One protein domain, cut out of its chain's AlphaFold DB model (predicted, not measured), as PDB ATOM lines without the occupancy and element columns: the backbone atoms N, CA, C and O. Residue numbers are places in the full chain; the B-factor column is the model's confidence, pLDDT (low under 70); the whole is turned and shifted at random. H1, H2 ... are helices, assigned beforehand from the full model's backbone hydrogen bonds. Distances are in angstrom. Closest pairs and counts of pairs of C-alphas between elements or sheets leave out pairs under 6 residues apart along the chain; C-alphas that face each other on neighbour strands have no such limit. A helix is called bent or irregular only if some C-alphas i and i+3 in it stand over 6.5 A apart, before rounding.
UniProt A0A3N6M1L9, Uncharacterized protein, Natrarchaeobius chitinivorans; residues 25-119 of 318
ATOM      1  N   PHE A  25       9.077 -14.331   9.835       52.38
ATOM      2  CA  PHE A  25       9.278 -15.346   8.799       52.38
ATOM      3  C   PHE A  25      10.298 -14.926   7.741       52.38
ATOM      4  O   PHE A  25      10.961 -15.781   7.162       52.38
ATOM      5  N   GLN A  26      10.411 -13.624   7.485       53.69
ATOM      6  CA  GLN A  26      11.399 -13.094   6.556       53.69
ATOM      7  C   GLN A  26      12.799 -13.244   7.161       53.69
ATOM      8  O   GLN A  26      13.656 -13.845   6.524       53.69
ATOM      9  N   ASP A  27      12.948 -12.895   8.444       53.16
ATOM     10  CA  ASP A  27      14.179 -13.102   9.216       53.16
ATOM     11  C   ASP A  27      14.574 -14.592   9.294       53.16
ATOM     12  O   ASP A  27      15.738 -14.928   9.129       53.16
ATOM     13  N   VAL A  28      13.616 -15.511   9.482       55.28
ATOM     14  CA  VAL A  28      13.881 -16.968   9.519       55.28
ATOM     15  C   VAL A  28      14.263 -17.517   8.141       55.28
ATOM     16  O   VAL A  28      15.079 -18.430   8.051       55.28
ATOM     17  N   ILE A  29      13.677 -16.997   7.059       59.41
ATOM     18  CA  ILE A  29      14.044 -17.383   5.690       59.41
ATOM     19  C   ILE A  29      15.436 -16.847   5.339       59.41
ATOM     20  O   ILE A  29      16.209 -17.588   4.736       59.41
ATOM     21  N   GLU A  30      15.766 -15.617   5.734       51.09
ATOM     22  CA  GLU A  30      17.098 -15.021   5.574       51.09
ATOM     23  C   GLU A  30      18.140 -15.766   6.421       51.09
ATOM     24  O   GLU A  30      19.162 -16.189   5.890       51.09
ATOM     25  N   GLU A  31      17.852 -16.059   7.692       50.78
ATOM     26  CA  GLU A  31      18.722 -16.838   8.585       50.78
ATOM     27  C   GLU A  31      18.936 -18.267   8.059       50.78
ATOM     28  O   GLU A  31      20.063 -18.756   8.026       50.78
ATOM     29  N   MET A  32      17.886 -18.919   7.541       52.97
ATOM     30  CA  MET A  32      18.010 -20.222   6.882       52.97
ATOM     31  C   MET A  32      18.774 -20.144   5.557       52.97
ATOM     32  O   MET A  32      19.489 -21.087   5.214       52.97
ATOM     33  N   ALA A  33      18.619 -19.070   4.785       53.69
ATOM     34  CA  ALA A  33      19.351 -18.870   3.540       53.69
ATOM     35  C   ALA A  33      20.840 -18.593   3.805       53.69
ATOM     36  O   ALA A  33      21.675 -19.120   3.071       53.69
ATOM     37  N   ILE A  34      21.182 -17.890   4.890       51.75
ATOM     38  CA  ILE A  34      22.557 -17.723   5.386       51.75
ATOM     39  C   ILE A  34      23.112 -19.069   5.893       51.75
ATOM     40  O   ILE A  34      24.173 -19.506   5.450       51.75
ATOM     41  N   GLU A  35      22.374 -19.806   6.738       45.16
ATOM     42  CA  GLU A  35      22.799 -21.121   7.267       45.16
ATOM     43  C   GLU A  35      22.985 -22.192   6.178       45.16
ATOM     44  O   GLU A  35      23.786 -23.117   6.339       45.16
ATOM     45  N   THR A  36      22.246 -22.098   5.069       45.84
ATOM     46  CA  THR A  36      22.345 -23.037   3.937       45.84
ATOM     47  C   THR A  36      23.322 -22.592   2.847       45.84
ATOM     48  O   THR A  36      23.518 -23.340   1.887       45.84
ATOM     49  N   GLY A  37      23.965 -21.424   2.996       41.88
ATOM     50  CA  GLY A  37      24.907 -20.860   2.022       41.88
ATOM     51  C   GLY A  37      24.249 -20.351   0.736       41.88
ATOM     52  O   GLY A  37      24.912 -20.241  -0.291       41.88
ATOM     53  N   VAL A  38      22.938 -20.099   0.772       46.66
ATOM     54  CA  VAL A  38      22.166 -19.509  -0.331       46.66
ATOM     55  C   VAL A  38      22.316 -17.985  -0.326       46.66
ATOM     56  O   VAL A  38      22.478 -17.403  -1.386       46.66
ATOM     57  N   LEU A  39      22.350 -17.352   0.848       51.44
ATOM     58  CA  LEU A  39      22.882 -16.000   1.048       51.44
ATOM     59  C   LEU A  39      24.321 -16.164   1.548       51.44
ATOM     60  O   LEU A  39      24.568 -16.212   2.750       51.44
ATOM     61  N   GLY A  40      25.257 -16.405   0.633       53.38
ATOM     62  CA  GLY A  40      26.674 -16.429   0.986       53.38
ATOM     63  C   GLY A  40      27.159 -15.010   1.260       53.38
ATOM     64  O   GLY A  40      26.855 -14.114   0.473       53.38
ATOM     65  N   ASP A  41      27.913 -14.813   2.343       64.06
ATOM     66  CA  ASP A  41      28.711 -13.598   2.527       64.06
ATOM     67  C   ASP A  41      29.653 -13.487   1.320       64.06
ATOM     68  O   ASP A  41      30.612 -14.254   1.203       64.06
ATOM     69  N   VAL A  42      29.350 -12.583   0.387       73.75
ATOM     70  CA  VAL A  42      30.213 -12.347  -0.771       73.75
ATOM     71  C   VAL A  42      31.469 -11.659  -0.262       73.75
ATOM     72  O   VAL A  42      31.407 -10.559   0.289       73.75
ATOM     73  N   SER A  43      32.609 -12.320  -0.437       77.94
ATOM     74  CA  SER A  43      33.897 -11.827   0.053       77.94
ATOM     75  C   SER A  43      34.915 -11.580  -1.054       77.94
ATOM     76  O   SER A  43      35.908 -10.906  -0.811       77.94
ATOM     77  N   THR A  44      34.652 -12.083  -2.265       83.25
ATOM     78  CA  THR A  44      35.499 -11.884  -3.452       83.25
ATOM     79  C   THR A  44      34.658 -11.589  -4.694       83.25
ATOM     80  O   THR A  44      33.478 -11.956  -4.780       83.25
ATOM     81  N   LEU A  45      35.272 -10.984  -5.708       85.62
ATOM     82  CA  LEU A  45      34.650 -10.710  -7.002       85.62
ATOM     83  C   LEU A  45      34.213 -11.998  -7.713       85.62
ATOM     84  O   LEU A  45      33.155 -12.054  -8.344       85.62
ATOM     85  N   SER A  46      34.997 -13.065  -7.546       83.62
ATOM     86  CA  SER A  46      34.706 -14.386  -8.113       83.62
ATOM     87  C   SER A  46      33.436 -15.038  -7.545       83.62
ATOM     88  O   SER A  46      32.794 -15.839  -8.227       83.62
ATOM     89  N   GLU A  47      33.048 -14.670  -6.319       82.50
ATOM     90  CA  GLU A  47      31.814 -15.106  -5.653       82.50
ATOM     91  C   GLU A  47      30.625 -14.201  -5.994       82.50
ATOM     92  O   GLU A  47      29.483 -14.671  -6.045       82.50
ATOM     93  N   LEU A  48      30.879 -12.917  -6.266       83.88
ATOM     94  CA  LEU A  48      29.843 -11.926  -6.550       83.88
ATOM     95  C   LEU A  48      29.080 -12.257  -7.837       83.88
ATOM     96  O   LEU A  48      27.853 -12.352  -7.824       83.88
ATOM     97  N   HIS A  49      29.798 -12.501  -8.935       82.25
ATOM     98  CA  HIS A  49      29.194 -12.766 -10.243       82.25
ATOM     99  C   HIS A  49      28.191 -13.942 -10.238       82.25
ATOM    100  O   HIS A  49      27.036 -13.749 -10.630       82.25
ATOM    101  N   PRO A  50      28.544 -15.160  -9.770       79.88
ATOM    102  CA  PRO A  50      27.585 -16.263  -9.709       79.88
ATOM    103  C   PRO A  50      26.447 -16.012  -8.710       79.88
ATOM    104  O   PRO A  50      25.331 -16.482  -8.942       79.88
ATOM    105  N   SER A  51      26.688 -15.261  -7.629       80.94
ATOM    106  CA  SER A  51      25.651 -14.906  -6.652       80.94
ATOM    107  C   SER A  51      24.600 -13.975  -7.258       80.94
ATOM    108  O   SER A  51      23.403 -14.213  -7.093       80.94
ATOM    109  N   LEU A  52      25.021 -12.982  -8.046       84.31
ATOM    110  CA  LEU A  52      24.115 -12.078  -8.761       84.31
ATOM    111  C   LEU A  52      23.239 -12.823  -9.775       84.31
ATOM    112  O   LEU A  52      22.018 -12.649  -9.794       84.31
ATOM    113  N   GLN A  53      23.835 -13.735 -10.549       82.31
ATOM    114  CA  GLN A  53      23.088 -14.570 -11.494       82.31
ATOM    115  C   GLN A  53      22.114 -15.524 -10.783       82.31
ATOM    116  O   GLN A  53      20.976 -15.693 -11.220       82.31
ATOM    117  N   SER A  54      22.545 -16.168  -9.693       77.31
ATOM    118  CA  SER A  54      21.755 -17.209  -9.024       77.31
ATOM    119  C   SER A  54      20.628 -16.654  -8.153       77.31
ATOM    120  O   SER A  54      19.568 -17.280  -8.074       77.31
ATOM    121  N   LEU A  55      20.854 -15.535  -7.461       78.69
ATOM    122  CA  LEU A  55      19.913 -14.991  -6.476       78.69
ATOM    123  C   LEU A  55      18.984 -13.942  -7.078       78.69
ATOM    124  O   LEU A  55      17.789 -13.947  -6.781       78.69
ATOM    125  N   TYR A  56      19.513 -13.098  -7.963       80.94
ATOM    126  CA  TYR A  56      18.774 -11.969  -8.533       80.94
ATOM    127  C   TYR A  56      18.439 -12.163 -10.012       80.94
ATOM    128  O   TYR A  56      17.605 -11.439 -10.550       80.94
ATOM    129  N   GLY A  57      19.019 -13.174 -10.669       78.88
ATOM    130  CA  GLY A  57      18.761 -13.455 -12.081       78.88
ATOM    131  C   GLY A  57      19.376 -12.427 -13.026       78.88
ATOM    132  O   GLY A  57      18.912 -12.329 -14.162       78.88
ATOM    133  N   TYR A  58      20.376 -11.674 -12.557       85.44
ATOM    134  CA  TYR A  58      21.042 -10.646 -13.350       85.44
ATOM    135  C   TYR A  58      21.766 -11.272 -14.541       85.44
ATOM    136  O   TYR A  58      22.338 -12.364 -14.445       85.44
ATOM    137  N   ASN A  59      21.733 -10.576 -15.668       87.88
ATOM    138  CA  ASN A  59      22.557 -10.884 -16.827       87.88
ATOM    139  C   ASN A  59      23.932 -10.189 -16.726       87.88
ATOM    140  O   ASN A  59      24.158  -9.378 -15.835       87.88
ATOM    141  N   ASP A  60      24.857 -10.511 -17.632       86.50
ATOM    142  CA  ASP A  60      26.238 -10.010 -17.554       86.50
ATOM    143  C   ASP A  60      26.339  -8.470 -17.678       86.50
ATOM    144  O   ASP A  60      27.227  -7.874 -17.076       86.50
ATOM    145  N   GLU A  61      25.426  -7.816 -18.407       87.88
ATOM    146  CA  GLU A  61      25.369  -6.347 -18.537       87.88
ATOM    147  C   GLU A  61      24.932  -5.693 -17.217       87.88
ATOM    148  O   GLU A  61      25.584  -4.766 -16.747       87.88
ATOM    149  N   GLU A  62      23.897  -6.239 -16.569       86.25
ATOM    150  CA  GLU A  62      23.424  -5.786 -15.248       86.25
ATOM    151  C   GLU A  62      24.491  -6.011 -14.161       86.25
ATOM    152  O   GLU A  62      24.674  -5.193 -13.263       86.25
ATOM    153  N   ILE A  63      25.248  -7.110 -14.242       87.38
ATOM    154  CA  ILE A  63      26.361  -7.356 -13.316       87.38
ATOM    155  C   ILE A  63      27.479  -6.338 -13.531       87.38
ATOM    156  O   ILE A  63      28.039  -5.847 -12.554       87.38
ATOM    157  N   HIS A  64      27.800  -6.009 -14.784       87.75
ATOM    158  CA  HIS A  64      28.814  -5.007 -15.092       87.75
ATOM    159  C   HIS A  64      28.429  -3.625 -14.544       87.75
ATOM    160  O   HIS A  64      29.248  -2.991 -13.882       87.75
ATOM    161  N   GLU A  65      27.169  -3.212 -14.710       86.88
ATOM    162  CA  GLU A  65      26.645  -1.964 -14.140       86.88
ATOM    163  C   GLU A  65      26.761  -1.943 -12.605       86.88
ATOM    164  O   GLU A  65      27.234  -0.964 -12.020       86.88
ATOM    165  N   LEU A  66      26.424  -3.051 -11.936       87.50
ATOM    166  CA  LEU A  66      26.548  -3.145 -10.482       87.50
ATOM    167  C   LEU A  66      28.010  -3.091 -10.006       87.50
ATOM    168  O   LEU A  66      28.297  -2.492  -8.963       87.50
ATOM    169  N   LEU A  67      28.935  -3.703 -10.752       89.94
ATOM    170  CA  LEU A  67      30.370  -3.619 -10.479       89.94
ATOM    171  C   LEU A  67      30.885  -2.192 -10.658       89.94
ATOM    172  O   LEU A  67      31.632  -1.716  -9.807       89.94
ATOM    173  N   ASP A  68      30.444  -1.476 -11.690       88.62
ATOM    174  CA  ASP A  68      30.785  -0.065 -11.882       88.62
ATOM    175  C   ASP A  68      30.310   0.797 -10.712       88.62
ATOM    176  O   ASP A  68      31.086   1.586 -10.169       88.62
ATOM    177  N   ILE A  69      29.077   0.589 -10.244       86.94
ATOM    178  CA  ILE A  69      28.558   1.268  -9.048       86.94
ATOM    179  C   ILE A  69      29.427   0.950  -7.826       86.94
ATOM    180  O   ILE A  69      29.756   1.852  -7.051       86.94
ATOM    181  N   LEU A  70      29.809  -0.316  -7.639       88.88
ATOM    182  CA  LEU A  70      30.638  -0.745  -6.516       88.88
ATOM    183  C   LEU A  70      32.023  -0.072  -6.541       88.88
ATOM    184  O   LEU A  70      32.445   0.467  -5.514       88.88
ATOM    185  N   ARG A  71      32.684  -0.027  -7.708       91.75
ATOM    186  CA  ARG A  71      33.966   0.675  -7.917       91.75
ATOM    187  C   ARG A  71      33.830   2.169  -7.636       91.75
ATOM    188  O   ARG A  71      34.623   2.730  -6.887       91.75
ATOM    189  N   VAL A  72      32.780   2.803  -8.162       89.31
ATOM    190  CA  VAL A  72      32.511   4.233  -7.955       89.31
ATOM    191  C   VAL A  72      32.329   4.558  -6.471       89.31
ATOM    192  O   VAL A  72      32.893   5.541  -5.990       89.31
ATOM    193  N   ILE A  73      31.569   3.742  -5.728       88.31
ATOM    194  CA  ILE A  73      31.396   3.931  -4.282       88.31
ATOM    195  C   ILE A  73      32.732   3.747  -3.559       88.31
ATOM    196  O   ILE A  73      33.049   4.573  -2.710       88.31
ATOM    197  N   TYR A  74      33.505   2.710  -3.888       91.81
ATOM    198  CA  TYR A  74      34.820   2.456  -3.290       91.81
ATOM    199  C   TYR A  74      35.777   3.635  -3.465       91.81
ATOM    200  O   TYR A  74      36.314   4.148  -2.483       91.81
ATOM    201  N   THR A  75      35.916   4.135  -4.693       91.88
ATOM    202  CA  THR A  75      36.787   5.277  -4.973       91.88
ATOM    203  C   THR A  75      36.286   6.542  -4.276       91.88
ATOM    204  O   THR A  75      37.065   7.262  -3.656       91.88
ATOM    205  N   ALA A  76      34.981   6.819  -4.324       87.88
ATOM    206  CA  ALA A  76      34.423   8.031  -3.732       87.88
ATOM    207  C   ALA A  76      34.402   8.017  -2.195       87.88
ATOM    208  O   ALA A  76      34.525   9.076  -1.573       87.88
ATOM    209  N   GLU A  77      34.238   6.849  -1.560       85.69
ATOM    210  CA  GLU A  77      34.092   6.765  -0.103       85.69
ATOM    211  C   GLU A  77      35.366   7.161   0.657       85.69
ATOM    212  O   GLU A  77      35.294   7.478   1.847       85.69
ATOM    213  N   ALA A  78      36.524   7.179  -0.014       84.88
ATOM    214  CA  ALA A  78      37.792   7.623   0.561       84.88
ATOM    215  C   ALA A  78      37.734   9.077   1.060       84.88
ATOM    216  O   ALA A  78      38.351   9.416   2.069       84.88
ATOM    217  N   GLU A  79      36.921   9.900   0.404       80.44
ATOM    218  CA  GLU A  79      36.647  11.287   0.770       80.44
ATOM    219  C   GLU A  79      35.302  11.427   1.517       80.44
ATOM    220  O   GLU A  79      34.741  12.509   1.621       80.44
ATOM    221  N   ALA A  80      34.711  10.351   2.052       59.12
ATOM    222  CA  ALA A  80      33.380  10.408   2.674       59.12
ATOM    223  C   ALA A  80      33.381  11.034   4.085       59.12
ATOM    224  O   ALA A  80      33.181  10.338   5.094       59.12
ATOM    225  N   PRO A  81      33.463  12.367   4.184       59.75
ATOM    226  CA  PRO A  81      32.341  13.097   4.769       59.75
ATOM    227  C   PRO A  81      31.511  13.895   3.754       59.75
ATOM    228  O   PRO A  81      30.606  14.609   4.180       59.75
ATOM    229  N   TYR A  82      31.792  13.808   2.452       59.66
ATOM    230  CA  TYR A  82      31.140  14.670   1.464       59.66
ATOM    231  C   TYR A  82      29.770  14.190   0.981       59.66
ATOM    232  O   TYR A  82      29.479  13.000   0.940       59.66
ATOM    233  N   ASP A  83      28.906  15.155   0.654       58.97
ATOM    234  CA  ASP A  83      27.459  14.956   0.562       58.97
ATOM    235  C   ASP A  83      27.021  14.168  -0.681       58.97
ATOM    236  O   ASP A  83      25.946  13.559  -0.682       58.97
ATOM    237  N   THR A  84      27.770  14.215  -1.790       70.00
ATOM    238  CA  THR A  84      27.274  13.704  -3.082       70.00
ATOM    239  C   THR A  84      28.386  13.205  -4.004       70.00
ATOM    240  O   THR A  84      29.310  13.945  -4.348       70.00
ATOM    241  N   ILE A  85      28.232  11.958  -4.461       73.81
ATOM    242  CA  ILE A  85      28.981  11.367  -5.575       73.81
ATOM    243  C   ILE A  85      28.349  11.870  -6.878       73.81
ATOM    244  O   ILE A  85      27.149  11.679  -7.092       73.81
ATOM    245  N   ASN A  86      29.132  12.508  -7.750       64.19
ATOM    246  CA  ASN A  86      28.644  13.075  -9.012       64.19
ATOM    247  C   ASN A  86      28.682  12.042 -10.142       64.19
ATOM    248  O   ASN A  86      29.279  12.277 -11.191       64.19
ATOM    249  N   PHE A  87      28.041  10.899  -9.914       64.69
ATOM    250  CA  PHE A  87      27.897   9.835 -10.900       64.69
ATOM    251  C   PHE A  87      26.404   9.591 -11.170       64.69
ATOM    252  O   PHE A  87      25.633   9.509 -10.206       64.69
ATOM    253  N   PRO A  88      25.952   9.530 -12.436       59.22
ATOM    254  CA  PRO A  88      24.551   9.257 -12.747       59.22
ATOM    255  C   PRO A  88      24.089   7.936 -12.122       59.22
ATOM    256  O   PRO A  88      24.811   6.950 -12.155       59.22
ATOM    257  N   ASP A  89      22.890   7.928 -11.540       58.22
ATOM    258  CA  ASP A  89      22.140   6.715 -11.186       58.22
ATOM    259  C   ASP A  89      22.818   5.676 -10.257       58.22
ATOM    260  O   ASP A  89      22.233   4.624 -10.010       58.22
ATOM    261  N   TYR A  90      23.937   5.995  -9.583       63.47
ATOM    262  CA  TYR A  90      24.634   5.063  -8.663       63.47
ATOM    263  C   TYR A  90      23.768   4.543  -7.493       63.47
ATOM    264  O   TYR A  90      24.101   3.564  -6.824       63.47
ATOM    265  N   ASN A  91      22.647   5.210  -7.204       58.97
ATOM    266  CA  ASN A  91      21.706   4.789  -6.168       58.97
ATOM    267  C   ASN A  91      20.697   3.726  -6.653       58.97
ATOM    268  O   ASN A  91      20.107   3.059  -5.800       58.97
ATOM    269  N   TYR A  92      20.489   3.563  -7.968       53.78
ATOM    270  CA  TYR A  92      19.369   2.802  -8.544       53.78
ATOM    271  C   TYR A  92      19.467   1.281  -8.312       53.78
ATOM    272  O   TYR A  92      18.435   0.643  -8.124       53.78
ATOM    273  N   GLU A  93      20.675   0.724  -8.161       61.03
ATOM    274  CA  GLU A  93      20.886  -0.714  -7.879       61.03
ATOM    275  C   GLU A  93      21.524  -1.005  -6.514       61.03
ATOM    276  O   GLU A  93      21.892  -2.126  -6.158       61.03
ATOM    277  N   SER A  94      21.627   0.026  -5.686       65.94
ATOM    278  CA  SER A  94      22.406  -0.031  -4.456       65.94
ATOM    279  C   SER A  94      21.800  -0.879  -3.326       65.94
ATOM    280  O   SER A  94      22.455  -1.118  -2.307       65.94
ATOM    281  N   TRP A  95      20.559  -1.343  -3.500       73.44
ATOM    282  CA  TRP A  95      19.910  -2.278  -2.582       73.44
ATOM    283  C   TRP A  95      20.514  -3.684  -2.677       73.44
ATOM    284  O   TRP A  95      20.763  -4.282  -1.639       73.44
ATOM    285  N   THR A  96      20.854  -4.163  -3.878       81.94
ATOM    286  CA  THR A  96      21.481  -5.483  -4.087       81.94
ATOM    287  C   THR A  96      22.850  -5.562  -3.408       81.94
ATOM    288  O   THR A  96      23.164  -6.545  -2.745       81.94
ATOM    289  N   LEU A  97      23.647  -4.487  -3.475       83.94
ATOM    290  CA  LEU A  97      24.930  -4.398  -2.760       83.94
ATOM    291  C   LEU A  97      24.763  -4.401  -1.233       83.94
ATOM    292  O   LEU A  97      25.638  -4.882  -0.516       83.94
ATOM    293  N   TYR A  98      23.663  -3.841  -0.722       82.50
ATOM    294  CA  TYR A  98      23.335  -3.902   0.701       82.50
ATOM    295  C   TYR A  98      22.878  -5.305   1.120       82.50
ATOM    296  O   TYR A  98      23.359  -5.803   2.132       82.50
ATOM    297  N   ASP A  99      22.007  -5.938   0.334       81.31
ATOM    298  CA  ASP A  99      21.485  -7.287   0.594       81.31
ATOM    299  C   ASP A  99      22.604  -8.346   0.567       81.31
ATOM    300  O   ASP A  99      22.632  -9.265   1.377       81.31
ATOM    301  N   LEU A 100      23.615  -8.146  -0.286       82.88
ATOM    302  CA  LEU A 100      24.843  -8.952  -0.330       82.88
ATOM    303  C   LEU A 100      25.889  -8.587   0.741       82.88
ATOM    304  O   LEU A 100      26.990  -9.131   0.732       82.88
ATOM    305  N   GLY A 101      25.596  -7.642   1.640       84.50
ATOM    306  CA  GLY A 101      26.503  -7.261   2.726       84.50
ATOM    307  C   GLY A 101      27.750  -6.479   2.294       84.50
ATOM    308  O   GLY A 101      28.667  -6.294   3.097       84.50
ATOM    309  N   LEU A 102      27.804  -5.970   1.059       87.25
ATOM    310  CA  LEU A 102      28.923  -5.175   0.533       87.25
ATOM    311  C   LEU A 102      28.790  -3.683   0.886       87.25
ATOM    312  O   LEU A 102      29.777  -2.951   0.966       87.25
ATOM    313  N   ARG A 103      27.568  -3.218   1.171       85.25
ATOM    314  CA  ARG A 103      27.257  -1.830   1.554       85.25
ATOM    315  C   ARG A 103      26.774  -1.751   3.002       85.25
ATOM    316  O   ARG A 103      26.040  -2.615   3.461       85.25
ATOM    317  N   GLN A 104      27.126  -0.689   3.736       82.75
ATOM    318  CA  GLN A 104      26.718  -0.557   5.151       82.75
ATOM    319  C   GLN A 104      25.209  -0.329   5.341       82.75
ATOM    320  O   GLN A 104      24.643  -0.703   6.366       82.75
ATOM    321  N   SER A 105      24.559   0.336   4.387       74.38
ATOM    322  CA  SER A 105      23.103   0.487   4.323       74.38
ATOM    323  C   SER A 105      22.678   0.807   2.892       74.38
ATOM    324  O   SER A 105      23.492   1.289   2.104       74.38
ATOM    325  N   SER A 106      21.397   0.628   2.571       67.62
ATOM    326  CA  SER A 106      20.834   0.932   1.246       67.62
ATOM    327  C   SER A 106      20.978   2.392   0.797       67.62
ATOM    328  O   SER A 106      20.791   2.675  -0.378       67.62
ATOM    329  N   ASN A 107      21.330   3.315   1.700       67.00
ATOM    330  CA  ASN A 107      21.580   4.728   1.387       67.00
ATOM    331  C   ASN A 107      23.011   5.180   1.741       67.00
ATOM    332  O   ASN A 107      23.332   6.360   1.613       67.00
ATOM    333  N   SER A 108      23.869   4.286   2.242       69.38
ATOM    334  CA  SER A 108      25.196   4.653   2.747       69.38
ATOM    335  C   SER A 108      26.206   4.793   1.619       69.38
ATOM    336  O   SER A 108      26.486   3.830   0.925       69.38
ATOM    337  N   GLN A 109      26.897   5.915   1.483       75.62
ATOM    338  CA  GLN A 109      28.052   6.013   0.576       75.62
ATOM    339  C   GLN A 109      29.288   5.241   1.081       75.62
ATOM    340  O   GLN A 109      30.396   5.550   0.676       75.62
ATOM    341  N   ARG A 110      29.121   4.273   1.994       83.56
ATOM    342  CA  ARG A 110      30.209   3.490   2.576       83.56
ATOM    343  C   ARG A 110      30.027   1.998   2.380       83.56
ATOM    344  O   ARG A 110      28.948   1.449   2.652       83.56
ATOM    345  N   LEU A 111      31.123   1.351   2.021       88.25
ATOM    346  CA  LEU A 111      31.243  -0.091   1.908       88.25
ATOM    347  C   LEU A 111      31.551  -0.730   3.267       88.25
ATOM    348  O   LEU A 111      32.076  -0.104   4.209       88.25
ATOM    349  N   THR A 112      31.175  -1.996   3.390       89.50
ATOM    350  CA  THR A 112      31.687  -2.881   4.442       89.50
ATOM    351  C   THR A 112      33.141  -3.261   4.123       89.50
ATOM    352  O   THR A 112      33.605  -2.995   3.016       89.50
ATOM    353  N   PRO A 113      33.902  -3.852   5.063       90.75
ATOM    354  CA  PRO A 113      35.237  -4.367   4.751       90.75
ATOM    355  C   PRO A 113      35.239  -5.333   3.556       90.75
ATOM    356  O   PRO A 113      35.980  -5.094   2.615       90.75
ATOM    357  N   ALA A 114      34.326  -6.311   3.529       89.25
ATOM    358  CA  ALA A 114      34.173  -7.223   2.391       89.25
ATOM    359  C   ALA A 114      33.811  -6.479   1.095       89.25
ATOM    360  O   ALA A 114      34.361  -6.763   0.041       89.25
ATOM    361  N   GLY A 115      32.937  -5.467   1.178       91.62
ATOM    362  CA  GLY A 115      32.626  -4.605   0.040       91.62
ATOM    363  C   GLY A 115      33.844  -3.896  -0.544       91.62
ATOM    364  O   GLY A 115      33.945  -3.807  -1.760       91.62
ATOM    365  N   ARG A 116      34.772  -3.424   0.300       93.31
ATOM    366  CA  ARG A 116      36.028  -2.808  -0.158       93.31
ATOM    367  C   ARG A 116      36.931  -3.812  -0.851       93.31
ATOM    368  O   ARG A 116      37.460  -3.480  -1.899       93.31
ATOM    369  N   ASP A 117      37.072  -5.008  -0.288       93.69
ATOM    370  CA  ASP A 117      37.917  -6.055  -0.866       93.69
ATOM    371  C   ASP A 117      37.400  -6.444  -2.266       93.69
ATOM    372  O   ASP A 117      38.141  -6.403  -3.244       93.69
ATOM    373  N   VAL A 118      36.089  -6.683  -2.395       93.75
ATOM    374  CA  VAL A 118      35.446  -6.987  -3.687       93.75
ATOM    375  C   VAL A 118      35.544  -5.815  -4.669       93.75
ATOM    376  O   VAL A 118      35.740  -6.024  -5.865       93.75
ATOM    377  N   ALA A 119      35.393  -4.578  -4.192       94.25
ATOM    378  CA  ALA A 119      35.494  -3.396  -5.040       94.25
ATOM    379  C   ALA A 119      36.924  -3.146  -5.534       94.25
ATOM    380  O   ALA A 119      37.098  -2.770  -6.688       94.25
TER     381      ALA A 119
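What this domain is: This is residues 25 to 119 of the 318 residues of an uncharacterized protein of Natrarchaeobius chitinivorans (UniProt A0A3N6M1L9). A long helix, H3, makes one wall of a small helical body, with H4 and H5 packed crosswise on it and H2 turned back beside its first part. H1 lies off this body at one end of the longest axis, joined to it by a link and touching no other helix; of this arm, residues 32 to 37 stick out free. At the other end of that axis, the stretch from 78 to 93 leaves the end of H3 in a wide loop and folds back to H4, the helix nearest the middle. The printed part has 95 residues with five named helices in the order H1, H2, H3, H4, H5 and no named strand; the class is all helix. It is compact, with a radius of gyration of the C-alphas of 13.4 A, and the C-alphas span 38 by 26 by 22 A.

Where its parts are: The printed part begins with H1, residues 25 to 35, 14.8 A from first to last C-alpha; its C-alpha 25 is at (9.278, -15.346, 8.799). H2 follows with residues 45 to 56, 16.0 A long. H2 is neither bent nor irregular, but only just: C-alphas 46 and 49 are 6.1 A apart. H3, residues 60 to 77, is the longest helix, with 18 residues and 25.4 A from C-alpha 60 at (26.238, -10.010, -17.554) to C-alpha 77 at (34.092, 6.765, -0.103). H4 is short, residues 94 to 99. H5, residues 113 to 119, ends the printed part with C-alpha 119 at (35.494, -3.396, -5.040).

How they stand to each other: H1 touches no helix and is apart from H2, H3, H4 and H5. H2 and H3 are close but not clearly touching, with 2 pairs of C-alphas within 8 A; their closest C-alphas are those of His 49 and Ile 63, 6.8 A apart. H2 and H3 run opposite ways at a steep tilt of 56 degrees. H2 and H4 are near each other, with 5 pairs of C-alphas within 10 A. H3 touches H4 with residues 66 to 70 alone, and the closest C-alphas are those of Leu 70 and Leu 97, 7.7 A apart. H3 and H4 are about perpendicular, at 87 degrees. H3 touches H5 with residues 67 to 74 alone; the closest C-alphas, of Arg 71 and Ala 119, are 5.2 A apart. H3 and H5 run opposite ways at a steep tilt of 57 degrees. H2 and H5 only just touch, with 3 pairs of C-alphas within 8 A, through residues 45 to 48 of H2 alone. The closest C-alphas of H2 and H5 are those of Leu 45 and Val 118, 5.0 A apart, and the two helices are about perpendicular, at 88 degrees. H4 and H5 are only just apart, 8.2 A at the closest. Every O i to N i+4 pair is within hydrogen-bond range in H1, H3, H4 and H5; in H2 it is 7 of 8.

The domain as a whole: The two C-alphas farthest apart are those of Phe 25 and Glu 79, at 39.0 A. The printed part has no cut. The link from H2 to H3 is tight and that from H1 to H2 is short, while the links from H3 to H4, 16 residues, and from H4 to H5, 13 residues, are long. The mean pLDDT of the printed part is 75.0. It is under 70 in 33 residues: 25 to 41, 80 to 83, 86 to 94 and 106 to 108. The mean pLDDT of H1 is 53, and that of H5 is 92.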